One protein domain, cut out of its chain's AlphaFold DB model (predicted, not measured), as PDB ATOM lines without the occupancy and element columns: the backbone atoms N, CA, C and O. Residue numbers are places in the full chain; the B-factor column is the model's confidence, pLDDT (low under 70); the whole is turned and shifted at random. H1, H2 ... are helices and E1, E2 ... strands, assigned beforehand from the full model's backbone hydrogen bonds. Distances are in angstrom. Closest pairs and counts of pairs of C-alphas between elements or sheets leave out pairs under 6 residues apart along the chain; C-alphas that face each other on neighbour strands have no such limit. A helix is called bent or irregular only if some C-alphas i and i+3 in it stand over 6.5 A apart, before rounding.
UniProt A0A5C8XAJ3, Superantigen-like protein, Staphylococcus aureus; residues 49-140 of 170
ATOM      1  N   ASN A  49     138.881 107.794 119.143       80.19
ATOM      2  CA  ASN A  49     139.955 106.804 119.125       80.19
ATOM      3  C   ASN A  49     140.949 107.070 117.989       80.19
ATOM      4  O   ASN A  49     142.153 106.938 118.207       80.19
ATOM      5  N   GLU A  50     140.477 107.493 116.813       74.62
ATOM      6  CA  GLU A  50     141.363 107.883 115.707       74.62
ATOM      7  C   GLU A  50     142.114 109.180 116.032       74.62
ATOM      8  O   GLU A  50     143.315 109.269 115.781       74.62
ATOM      9  N   LEU A  51     141.464 110.142 116.701       76.50
ATOM     10  CA  LEU A  51     142.135 111.354 117.187       76.50
ATOM     11  C   LEU A  51     143.223 111.029 118.217       76.50
ATOM     12  O   LEU A  51     144.355 111.492 118.086       76.50
ATOM     13  N   ILE A  52     142.906 110.209 119.228       77.75
ATOM     14  CA  ILE A  52     143.880 109.780 120.242       77.75
ATOM     15  C   ILE A  52     145.052 109.080 119.559       77.75
ATOM     16  O   ILE A  52     146.201 109.450 119.791       77.75
ATOM     17  N   LYS A  53     144.782 108.109 118.684       79.25
ATOM     18  CA  LYS A  53     145.811 107.385 117.930       79.25
ATOM     19  C   LYS A  53     146.698 108.336 117.122       79.25
ATOM     20  O   LYS A  53     147.918 108.211 117.175       79.25
ATOM     21  N   TYR A  54     146.108 109.310 116.427       76.56
ATOM     22  CA  TYR A  54     146.852 110.278 115.627       76.56
ATOM     23  C   TYR A  54     147.744 111.195 116.477       76.56
ATOM     24  O   TYR A  54     148.911 111.371 116.141       76.56
ATOM     25  N   TYR A  55     147.247 111.756 117.584       77.62
ATOM     26  CA  TYR A  55     148.013 112.709 118.409       77.62
ATOM     27  C   TYR A  55     148.986 112.051 119.398       77.62
ATOM     28  O   TYR A  55     149.877 112.723 119.911       77.62
ATOM     29  N   THR A  56     148.838 110.752 119.671       79.94
ATOM     30  CA  THR A  56     149.745 109.994 120.559       79.94
ATOM     31  C   THR A  56     150.826 109.221 119.810       79.94
ATOM     32  O   THR A  56     151.706 108.629 120.438       79.94
ATOM     33  N   GLN A  57     150.795 109.223 118.475       82.25
ATOM     34  CA  GLN A  57     151.819 108.551 117.686       82.25
ATOM     35  C   GLN A  57     153.197 109.187 117.909       82.25
ATOM     36  O   GLN A  57     153.336 110.395 118.116       82.25
ATOM     37  N   LYS A  58     154.249 108.368 117.818       80.69
ATOM     38  CA  LYS A  58     155.620 108.867 117.902       80.69
ATOM     39  C   LYS A  58     155.952 109.659 116.629       80.69
ATOM     40  O   LYS A  58     155.918 109.066 115.548       80.69
ATOM     41  N   PRO A  59     156.321 110.947 116.730       80.75
ATOM     42  CA  PRO A  59     156.703 111.715 115.560       80.75
ATOM     43  C   PRO A  59     158.048 111.250 115.012       80.75
ATOM     44  O   PRO A  59     158.950 110.842 115.754       80.75
ATOM     45  N   LEU A  60     158.199 111.383 113.701       76.88
ATOM     46  CA  LEU A  60     159.476 111.243 113.032       76.88
ATOM     47  C   LEU A  60     160.162 112.605 113.005       76.88
ATOM     48  O   LEU A  60     159.579 113.601 112.577       76.88
ATOM     49  N   THR A  61     161.404 112.647 113.475       80.44
ATOM     50  CA  THR A  61     162.203 113.870 113.515       80.44
ATOM     51  C   THR A  61     163.569 113.622 112.916       80.44
ATOM     52  O   THR A  61     164.222 112.613 113.186       80.44
ATOM     53  N   PHE A  62     164.009 114.563 112.092       80.81
ATOM     54  CA  PHE A  62     165.338 114.552 111.516       80.81
ATOM     55  C   PHE A  62     165.924 115.939 111.613       80.81
ATOM     56  O   PHE A  62     165.321 116.887 111.122       80.81
ATOM     57  N   SER A  63     167.108 116.041 112.198       83.75
ATOM     58  CA  SER A  63     167.803 117.315 112.303       83.75
ATOM     59  C   SER A  63     168.974 117.404 111.346       83.75
ATOM     60  O   SER A  63     169.574 116.381 110.993       83.75
ATOM     61  N   ASN A  64     169.301 118.638 110.971       83.62
ATOM     62  CA  ASN A  64     170.477 118.986 110.187       83.62
ATOM     63  C   ASN A  64     170.580 118.187 108.874       83.62
ATOM     64  O   ASN A  64     171.596 117.552 108.574       83.62
ATOM     65  N   ARG A  65     169.491 118.166 108.102       86.19
ATOM     66  CA  ARG A  65     169.421 117.503 106.795       86.19
ATOM     67  C   ARG A  65     169.523 118.517 105.674       86.19
ATOM     68  O   ARG A  65     168.999 119.615 105.797       86.19
ATOM     69  N   TRP A  66     170.198 118.152 104.592       86.12
ATOM     70  CA  TRP A  66     170.317 119.026 103.431       86.12
ATOM     71  C   TRP A  66     169.024 118.995 102.618       86.12
ATOM     72  O   TRP A  66     168.527 117.910 102.294       86.12
ATOM     73  N   LEU A  67     168.488 120.175 102.312       82.62
ATOM     74  CA  LEU A  67     167.338 120.343 101.432       82.62
ATOM     75  C   LEU A  67     167.807 120.795 100.050       82.62
ATOM     76  O   LEU A  67     168.449 121.836  99.918       82.62
ATOM     77  N   TYR A  68     167.452 120.020  99.029       79.56
ATOM     78  CA  TYR A  68     167.856 120.239  97.641       79.56
ATOM     79  C   TYR A  68     166.651 120.154  96.699       79.56
ATOM     80  O   TYR A  68     165.691 119.432  96.978       79.56
ATOM     81  N   GLN A  69     166.696 120.870  95.577       76.19
ATOM     82  CA  GLN A  69     165.702 120.768  94.509       76.19
ATOM     83  C   GLN A  69     166.324 120.069  93.299       76.19
ATOM     84  O   GLN A  69     167.325 120.542  92.771       76.19
ATOM     85  N   TYR A  70     165.734 118.958  92.862       72.19
ATOM     86  CA  TYR A  70     166.158 118.297  91.625       72.19
ATOM     87  C   TYR A  70     165.568 119.003  90.397       72.19
ATOM     88  O   TYR A  70     164.605 119.767  90.494       72.19
ATOM     89  N   ASP A  71     166.122 118.697  89.223       71.25
ATOM     90  CA  ASP A  71     165.714 119.278  87.934       71.25
ATOM     91  C   ASP A  71     164.251 118.976  87.564       71.25
ATOM     92  O   ASP A  71     163.645 119.686  86.765       71.25
ATOM     93  N   ASP A  72     163.651 117.951  88.180       73.62
ATOM     94  CA  ASP A  72     162.226 117.615  88.061       73.62
ATOM     95  C   ASP A  72     161.298 118.613  88.790       73.62
ATOM     96  O   ASP A  72     160.079 118.424  88.833       73.62
ATOM     97  N   GLY A  73     161.877 119.656  89.391       66.38
ATOM     98  CA  GLY A  73     161.195 120.705  90.137       66.38
ATOM     99  C   GLY A  73     160.813 120.303  91.561       66.38
ATOM    100  O   GLY A  73     160.385 121.165  92.332       66.38
ATOM    101  N   ASN A  74     160.988 119.038  91.949       71.25
ATOM    102  CA  ASN A  74     160.609 118.560  93.269       71.25
ATOM    103  C   ASN A  74     161.705 118.859  94.300       71.25
ATOM    104  O   ASN A  74     162.905 118.802  94.022       71.25
ATOM    105  N   ILE A  75     161.272 119.160  95.524       68.19
ATOM    106  CA  ILE A  75     162.162 119.422  96.654       68.19
ATOM    107  C   ILE A  75     162.300 118.154  97.488       68.19
ATOM    108  O   ILE A  75     161.309 117.487  97.810       68.19
ATOM    109  N   TYR A  76     163.539 117.860  97.866       75.31
ATOM    110  CA  TYR A  76     163.907 116.665  98.594       75.31
ATOM    111  C   TYR A  76     164.753 116.992  99.818       75.31
ATOM    112  O   TYR A  76     165.648 117.836  99.774       75.31
ATOM    113  N   VAL A  77     164.501 116.262 100.901       73.88
ATOM    114  CA  VAL A  77     165.413 116.187 102.046       73.88
ATOM    115  C   VAL A  77     166.140 114.855 101.985       73.88
ATOM    116  O   VAL A  77     165.497 113.802 102.007       73.88
ATOM    117  N   GLU A  78     167.465 114.897 101.880       72.94
ATOM    118  CA  GLU A  78     168.259 113.703 101.598       72.94
ATOM    119  C   GLU A  78     168.825 113.035 102.858       72.94
ATOM    120  O   GLU A  78     169.342 113.672 103.782       72.94
ATOM    121  N   PHE A  79     168.782 111.704 102.854       69.12
ATOM    122  CA  PHE A  79     169.372 110.825 103.852       69.12
ATOM    123  C   PHE A  79     170.437 109.969 103.167       69.12
ATOM    124  O   PHE A  79     170.178 108.831 102.776       69.12
ATOM    125  N   LYS A  80     171.646 110.518 103.000       60.53
ATOM    126  CA  LYS A  80     172.789 109.737 102.508       60.53
ATOM    127  C   LYS A  80     173.357 108.869 103.633       60.53
ATOM    128  O   LYS A  80     173.849 109.387 104.637       60.53
ATOM    129  N   ARG A  81     173.342 107.548 103.447       52.09
ATOM    130  CA  ARG A  81     174.203 106.590 104.159       52.09
ATOM    131  C   ARG A  81     174.896 105.710 103.121       52.09
ATOM    132  O   ARG A  81     174.288 105.351 102.128       52.09
ATOM    133  N   TYR A  82     176.165 105.377 103.352       52.44
ATOM    134  CA  TYR A  82     177.099 104.769 102.388       52.44
ATOM    135  C   TYR A  82     176.511 103.796 101.341       52.44
ATOM    136  O   TYR A  82     176.885 103.889 100.179       52.44
ATOM    137  N   SER A  83     175.610 102.883 101.723       47.53
ATOM    138  CA  SER A  83     175.049 101.844 100.842       47.53
ATOM    139  C   SER A  83     173.573 102.026 100.451       47.53
ATOM    140  O   SER A  83     173.036 101.178  99.740       47.53
ATOM    141  N   TRP A  84     172.899 103.093 100.896       45.72
ATOM    142  CA  TRP A  84     171.507 103.383 100.535       45.72
ATOM    143  C   TRP A  84     171.160 104.868 100.706       45.72
ATOM    144  O   TRP A  84     171.539 105.517 101.681       45.72
ATOM    145  N   SER A  85     170.385 105.406  99.766       57.12
ATOM    146  CA  SER A  85     169.812 106.751  99.849       57.12
ATOM    147  C   SER A  85     168.318 106.661 100.131       57.12
ATOM    148  O   SER A  85     167.598 105.957  99.421       57.12
ATOM    149  N   ALA A  86     167.838 107.408 101.120       57.47
ATOM    150  CA  ALA A  86     166.422 107.740 101.227       57.47
ATOM    151  C   ALA A  86     166.240 109.240 100.998       57.47
ATOM    152  O   ALA A  86     167.149 110.035 101.238       57.47
ATOM    153  N   HIS A  87     165.057 109.630 100.541       66.75
ATOM    154  CA  HIS A  87     164.688 111.029 100.405       66.75
ATOM    155  C   HIS A  87     163.247 111.231 100.856       66.75
ATOM    156  O   HIS A  87     162.397 110.362 100.666       66.75
ATOM    157  N   ILE A  88     162.966 112.395 101.432       70.94
ATOM    158  CA  ILE A  88     161.593 112.859 101.625       70.94
ATOM    159  C   ILE A  88     161.287 113.805 100.477       70.94
ATOM    160  O   ILE A  88     161.887 114.872 100.403       70.94
ATOM    161  N   ARG A  89     160.357 113.419  99.602       72.31
ATOM    162  CA  ARG A  89     159.778 114.331  98.612       72.31
ATOM    163  C   ARG A  89     158.742 115.204  99.311       72.31
ATOM    164  O   ARG A  89     157.816 114.671  99.920       72.31
ATOM    165  N   LEU A  90     158.882 116.519  99.211       70.38
ATOM    166  CA  LEU A  90     157.938 117.466  99.803       70.38
ATOM    167  C   LEU A  90     156.807 117.770  98.814       70.38
ATOM    168  O   LEU A  90     157.064 118.084  97.654       70.38
ATOM    169  N   TRP A  91     155.560 117.643  99.271       64.81
ATOM    170  CA  TRP A  91     154.357 117.913  98.480       64.81
ATOM    171  C   TRP A  91     153.626 119.106  99.094       64.81
ATOM    172  O   TRP A  91     153.248 119.070 100.261       64.81
ATOM    173  N   GLY A  92     153.419 120.153  98.305       57.09
ATOM    174  CA  GLY A  92     152.675 121.343  98.701       57.09
ATOM    175  C   GLY A  92     152.658 122.335  97.546       57.09
ATOM    176  O   GLY A  92     153.651 122.459  96.833       57.09
ATOM    177  N   ALA A  93     151.530 123.020  97.334       48.50
ATOM    178  CA  ALA A  93     151.537 124.210  96.490       48.50
ATOM    179  C   ALA A  93     152.580 125.195  97.049       48.50
ATOM    180  O   ALA A  93     152.848 125.183  98.253       48.50
ATOM    181  N   GLU A  94     153.138 126.059  96.201       48.94
ATOM    182  CA  GLU A  94     154.151 127.080  96.542       48.94
ATOM    183  C   GLU A  94     153.807 127.950  97.776       48.94
ATOM    184  O   GLU A  94     154.653 128.677  98.290       48.94
ATOM    185  N   SER A  95     152.573 127.855  98.278       43.22
ATOM    186  CA  SER A  95     152.008 128.524  99.444       43.22
ATOM    187  C   SER A  95     152.356 127.929 100.815       43.22
ATOM    188  O   SER A  95     152.027 128.549 101.826       43.22
ATOM    189  N   TRP A  96     153.024 126.777 100.910       49.84
ATOM    190  CA  TRP A  96     153.360 126.205 102.220       49.84
ATOM    191  C   TRP A  96     154.706 126.716 102.721       49.84
ATOM    192  O   TRP A  96     155.763 126.167 102.416       49.84
ATOM    193  N   GLY A  97     154.631 127.811 103.485       55.91
ATOM    194  CA  GLY A  97     155.678 128.271 104.393       55.91
ATOM    195  C   GLY A  97     157.056 128.373 103.758       55.91
ATOM    196  O   GLY A  97     157.953 127.657 104.164       55.91
ATOM    197  N   ASN A  98     157.230 129.254 102.771       64.44
ATOM    198  CA  ASN A  98     158.531 129.693 102.254       64.44
ATOM    199  C   ASN A  98     159.607 128.596 102.082       64.44
ATOM    200  O   ASN A  98     160.797 128.874 102.215       64.44
ATOM    201  N   ILE A  99     159.219 127.356 101.752       70.00
ATOM    202  CA  ILE A  99     160.150 126.226 101.591       70.00
ATOM    203  C   ILE A  99     161.220 126.534 100.538       70.00
ATOM    204  O   ILE A  99     162.370 126.118 100.649       70.00
ATOM    205  N   ASN A 100     160.858 127.371  99.563       70.69
ATOM    206  CA  ASN A 100     161.754 127.909  98.549       70.69
ATOM    207  C   ASN A 100     162.910 128.737  99.133       70.69
ATOM    208  O   ASN A 100     163.992 128.758  98.559       70.69
ATOM    209  N   GLN A 101     162.718 129.378 100.285       74.38
ATOM    210  CA  GLN A 101     163.768 130.114 100.995       74.38
ATOM    211  C   GLN A 101     164.665 129.216 101.848       74.38
ATOM    212  O   GLN A 101     165.723 129.654 102.303       74.38
ATOM    213  N   LEU A 102     164.259 127.962 102.056       78.25
ATOM    214  CA  LEU A 102     165.058 126.950 102.741       78.25
ATOM    215  C   LEU A 102     165.903 126.112 101.768       78.25
ATOM    216  O   LEU A 102     166.615 125.220 102.223       78.25
ATOM    217  N   ARG A 103     165.835 126.386 100.455       78.44
ATOM    218  CA  ARG A 103     166.647 125.716  99.427       78.44
ATOM    219  C   ARG A 103     168.136 125.889  99.699       78.44
ATOM    220  O   ARG A 103     168.564 126.968 100.109       78.44
ATOM    221  N   ASP A 104     168.885 124.815  99.462       81.56
ATOM    222  CA  ASP A 104     170.339 124.750  99.623       81.56
ATOM    223  C   ASP A 104     170.794 125.147 101.034       81.56
ATOM    224  O   ASP A 104     171.762 125.884 101.238       81.56
ATOM    225  N   ARG A 105     170.041 124.681 102.035       83.81
ATOM    226  CA  ARG A 105     170.324 124.893 103.456       83.81
ATOM    227  C   ARG A 105     170.077 123.622 104.255       83.81
ATOM    228  O   ARG A 105     169.352 122.715 103.843       83.81
ATOM    229  N   TYR A 106     170.665 123.595 105.448       85.12
ATOM    230  CA  TYR A 106     170.337 122.598 106.454       85.12
ATOM    231  C   TYR A 106     168.996 122.913 107.117       85.12
ATOM    232  O   TYR A 106     168.741 124.036 107.564       85.12
ATOM    233  N   VAL A 107     168.152 121.891 107.199       84.44
ATOM    234  CA  VAL A 107     166.799 121.951 107.741       84.44
ATOM    235  C   VAL A 107     166.568 120.847 108.760       84.44
ATOM    236  O   VAL A 107     167.215 119.795 108.742       84.44
ATOM    237  N   ASP A 108     165.579 121.077 109.609       83.62
ATOM    238  CA  ASP A 108     164.995 120.060 110.462       83.62
ATOM    239  C   ASP A 108     163.610 119.686 109.930       83.62
ATOM    240  O   ASP A 108     162.793 120.554 109.613       83.62
ATOM    241  N   VAL A 109     163.330 118.389 109.892       82.00
ATOM    242  CA  VAL A 109     162.061 117.814 109.445       82.00
ATOM    243  C   VAL A 109     161.332 117.208 110.631       82.00
ATOM    244  O   VAL A 109     161.926 116.496 111.446       82.00
ATOM    245  N   PHE A 110     160.034 117.469 110.704       83.25
ATOM    246  CA  PHE A 110     159.098 116.831 111.617       83.25
ATOM    247  C   PHE A 110     157.940 116.259 110.803       83.25
ATOM    248  O   PHE A 110     157.427 116.938 109.917       83.25
ATOM    249  N   GLY A 111     157.506 115.039 111.109       80.31
ATOM    250  CA  GLY A 111     156.364 114.420 110.444       80.31
ATOM    251  C   GLY A 111     155.618 113.442 111.337       80.31
ATOM    252  O   GLY A 111     156.223 112.681 112.094       80.31
ATOM    253  N   LEU A 112     154.297 113.450 111.214       77.38
ATOM    254  CA  LEU A 112     153.403 112.416 111.718       77.38
ATOM    255  C   LEU A 112     153.039 111.496 110.559       77.38
ATOM    256  O   LEU A 112     152.881 111.949 109.429       77.38
ATOM    257  N   LYS A 113     152.985 110.193 110.816       77.00
ATOM    258  CA  LYS A 113     152.741 109.196 109.780       77.00
ATOM    259  C   LYS A 113     151.256 109.192 109.432       77.00
ATOM    260  O   LYS A 113     150.412 109.050 110.312       77.00
ATOM    261  N   ASP A 114     150.951 109.308 108.145       70.62
ATOM    262  CA  ASP A 114     149.562 109.378 107.673       70.62
ATOM    263  C   ASP A 114     148.975 107.995 107.390       70.62
ATOM    264  O   ASP A 114     147.769 107.785 107.488       70.62
ATOM    265  N   LYS A 115     149.824 107.045 106.987       71.12
ATOM    266  CA  LYS A 115     149.421 105.683 106.619       71.12
ATOM    267  C   LYS A 115     150.554 104.697 106.823       71.12
ATOM    268  O   LYS A 115     151.723 105.081 106.823       71.12
ATOM    269  N   ASP A 116     150.199 103.423 106.934       73.94
ATOM    270  CA  ASP A 116     151.158 102.330 107.044       73.94
ATOM    271  C   ASP A 116     152.134 102.277 105.865       73.94
ATOM    272  O   ASP A 116     151.856 102.732 104.752       73.94
ATOM    273  N   THR A 117     153.309 101.708 106.136       77.06
ATOM    274  CA  THR A 117     154.393 101.618 105.158       77.06
ATOM    275  C   THR A 117     153.946 100.781 103.970       77.06
ATOM    276  O   THR A 117     153.641  99.595 104.107       77.06
ATOM    277  N   ARG A 118     153.969 101.369 102.775       72.50
ATOM    278  CA  ARG A 118     153.746 100.617 101.543       72.50
ATOM    279  C   ARG A 118     155.054  99.958 101.125       72.50
ATOM    280  O   ARG A 118     156.031 100.654 100.851       72.50
ATOM    281  N   ARG A 119     155.061  98.629 101.036       78.19
ATOM    282  CA  ARG A 119     156.202  97.845 100.545       78.19
ATOM    283  C   ARG A 119     155.926  97.339  99.136       78.19
ATOM    284  O   ARG A 119     154.961  96.607  98.929       78.19
ATOM    285  N   LEU A 120     156.791  97.693  98.193       72.12
ATOM    286  CA  LEU A 120     156.778  97.147  96.839       72.12
ATOM    287  C   LEU A 120     158.199  96.702  96.481       72.12
ATOM    288  O   LEU A 120     159.079  97.535  96.274       72.12
ATOM    289  N   TRP A 121     158.424  95.387  96.428       78.25
ATOM    290  CA  TRP A 121     159.761  94.795  96.272       78.25
ATOM    291  C   TRP A 121     160.745  95.312  97.341       78.25
ATOM    292  O   TRP A 121     160.456  95.223  98.533       78.25
ATOM    293  N   TRP A 122     161.888  95.861  96.922       74.38
ATOM    294  CA  TRP A 122     162.914  96.448  97.790       74.38
ATOM    295  C   TRP A 122     162.656  97.925  98.129       74.38
ATOM    296  O   TRP A 122     163.505  98.572  98.738       74.38
ATOM    297  N   VAL A 123     161.496  98.467  97.744       68.69
ATOM    298  CA  VAL A 123     161.124  99.863  97.980       68.69
ATOM    299  C   VAL A 123     160.119  99.946  99.124       68.69
ATOM    300  O   VAL A 123     159.061  99.312  99.107       68.69
ATOM    301  N   TYR A 124     160.450 100.782 100.102       72.88
ATOM    302  CA  TYR A 124     159.593 101.128 101.228       72.88
ATOM    303  C   TYR A 124     159.168 102.584 101.073       72.88
ATOM    304  O   TYR A 124     160.006 103.465 100.889       72.88
ATOM    305  N   THR A 125     157.865 102.841 101.112       74.38
ATOM    306  CA  THR A 125     157.313 104.193 101.040       74.38
ATOM    307  C   THR A 125     156.485 104.463 102.279       74.38
ATOM    308  O   THR A 125     155.450 103.832 102.493       74.38
ATOM    309  N   ASP A 126     156.921 105.447 103.052       74.12
ATOM    310  CA  ASP A 126     156.122 106.059 104.100       74.12
ATOM    311  C   ASP A 126     155.589 107.410 103.618       74.12
ATOM    312  O   ASP A 126     156.175 108.070 102.758       74.12
ATOM    313  N   THR A 127     154.443 107.822 104.150       73.62
ATOM    314  CA  THR A 127     153.864 109.142 103.889       73.62
ATOM    315  C   THR A 127     153.614 109.815 105.218       73.62
ATOM    316  O   THR A 127     153.036 109.207 106.122       73.62
ATOM    317  N   PHE A 128     154.093 111.047 105.321       74.69
ATOM    318  CA  PHE A 128     154.014 111.844 106.527       74.69
ATOM    319  C   PHE A 128     153.430 113.206 106.197       74.69
ATOM    320  O   PHE A 128     153.791 113.795 105.175       74.69
ATOM    321  N   THR A 129     152.639 113.732 107.123       74.88
ATOM    322  CA  THR A 129     152.275 115.141 107.156       74.88
ATOM    323  C   THR A 129     153.037 115.823 108.281       74.88
ATOM    324  O   THR A 129     153.116 115.326 109.407       74.88
ATOM    325  N   GLY A 130     153.625 116.976 107.988       76.12
ATOM    326  CA  GLY A 130     154.383 117.732 108.969       76.12
ATOM    327  C   GLY A 130     155.044 118.958 108.368       76.12
ATOM    328  O   GLY A 130     154.528 119.545 107.421       76.12
ATOM    329  N   GLY A 131     156.174 119.350 108.947       78.56
ATOM    330  CA  GLY A 131     156.832 120.614 108.655       78.56
ATOM    331  C   GLY A 131     158.318 120.456 108.384       78.56
ATOM    332  O   GLY A 131     158.988 119.562 108.911       78.56
ATOM    333  N   VAL A 132     158.831 121.376 107.574       78.38
ATOM    334  CA  VAL A 132     160.262 121.582 107.364       78.38
ATOM    335  C   VAL A 132     160.600 122.980 107.850       78.38
ATOM    336  O   VAL A 132     159.986 123.961 107.442       78.38
ATOM    337  N   THR A 133     161.575 123.055 108.742       79.12
ATOM    338  CA  THR A 133     161.992 124.285 109.422       79.12
ATOM    339  C   THR A 133     163.490 124.489 109.221       79.12
ATOM    340  O   THR A 133     164.195 123.490 109.053       79.12
ATOM    341  N   PRO A 134     164.020 125.725 109.278       79.88
ATOM    342  CA  PRO A 134     165.463 125.929 109.400       79.88
ATOM    343  C   PRO A 134     166.052 125.060 110.518       79.88
ATOM    344  O   PRO A 134     165.397 124.851 111.543       79.88
ATOM    345  N   ALA A 135     167.275 124.560 110.329       81.81
ATOM    346  CA  ALA A 135     167.966 123.829 111.385       81.81
ATOM    347  C   ALA A 135     168.108 124.696 112.650       81.81
ATOM    348  O   ALA A 135     168.243 125.922 112.570       81.81
ATOM    349  N   ALA A 136     168.065 124.058 113.820       73.81
ATOM    350  CA  ALA A 136     168.215 124.758 115.092       73.81
ATOM    351  C   ALA A 136     169.545 125.540 115.161       73.81
ATOM    352  O   ALA A 136     170.606 125.026 114.804       73.81
ATOM    353  N   SER A 137     169.485 126.784 115.642       68.31
ATOM    354  CA  SER A 137     170.668 127.596 115.952       68.31
ATOM    355  C   SER A 137     171.132 127.362 117.389       68.31
ATOM    356  O   SER A 137     170.335 126.966 118.233       68.31
ATOM    357  N   SER A 138     172.387 127.695 117.700       63.28
ATOM    358  CA  SER A 138     172.928 127.637 119.069       63.28
ATOM    359  C   SER A 138     172.351 128.690 120.028       63.28
ATOM    360  O   SER A 138     172.552 128.583 121.235       63.28
ATOM    361  N   SER A 139     171.670 129.725 119.517       59.22
ATOM    362  CA  SER A 139     171.002 130.751 120.325       59.22
ATOM    363  C   SER A 139     169.523 130.405 120.514       59.22
ATOM    364  O   SER A 139     168.682 130.726 119.670       59.22
ATOM    365  N   ASP A 140     169.220 129.725 121.612       60.06
ATOM    366  CA  ASP A 140     167.885 129.226 121.939       60.06
ATOM    367  C   ASP A 140     166.881 130.359 122.218       60.06
ATOM    368  O   ASP A 140     167.186 131.336 122.909       60.06
TER     369      ASP A 140
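This is residues 49 to 140 of the 170 residues of the protein "Superantigen-like protein" of Staphylococcus aureus (UniProt A0A5C8XAJ3). One strongly twisted five-stranded sheet is folded back on itself like a bent strip, with E1 as the hinge between a leaf of E3 and E2 and a leaf made by the long, bent hairpin of E4 and E5, the two leaves only partly face to face. The short helix H1 only grazes the sheet with residues 54 to 56, and the small H2 is beside the strands. The printed part has 92 residues, in the order H1 E1 E2 E3 H2 E4 E5; the sheet order is E3, E2, E1, E4, E5, all antiparallel, and the class is mostly strand. It is only just compact, close to loose, with a radius of gyration of the C-alphas of 14.5 A and spans of 38 by 37 by 29 A.

Start at H1, residues 49 to 56, where every O i to N i+4 pair is within hydrogen-bond range. Next look at E1, residues 60 to 69, which bends by 87 degrees at residue 64, and at E4, residues 105 to 120, its antiparallel neighbour over residues 60 to 67 of E1; N 62 and O 109 are 2.9 A apart. The closest C-alphas of H1 and E4 are those of Tyr 54 and Leu 112, 7.9 A. E2, residues 75 to 81, makes a hairpin with E1, and there N 76 and O 68 are 2.8 A apart. E3, residues 84 to 89, makes a hairpin with E2, with N 79 and O 86 at 2.8 A; E1, E2 and E3 form a meander, each strand the antiparallel neighbour of the one before. H2, residues 99 to 102, is on the sheet at a height of 6.9 A, over none of its strands, and is too short for an O i to N i+4 pair. E4 makes a hairpin with E5, residues 123 to 134, with N 110 and O 131 at 2.9 A. The closest C-alphas of H2 and E5 are those of Leu 102 and Pro 134, 6.7 A. E4 bends by 97 degrees at residue 115 and E5 by 79 degrees at residue 129.

Find C-alpha 49 at (139.955, 106.804, 119.125); from there H1 runs 10.4 A. E1 begins at C-alpha 60, (159.476, 111.243, 113.032), and spans 21.7 A. E2 spans 19.1 A, E3 16.2 A, H2 5.1 A and E4 31.6 A. E5 spans 28.8 A and ends at C-alpha 134, (165.463, 125.929, 109.400).

The two C-alphas farthest apart are those of Trp 121 and Ser 139, 44.7 A. The printed part has no cut and no long link. Look for pLDDT under 70 in 24 residues, among them 79 to 87, 91 to 98 and 137 to 140; the mean of the printed part is 72.3.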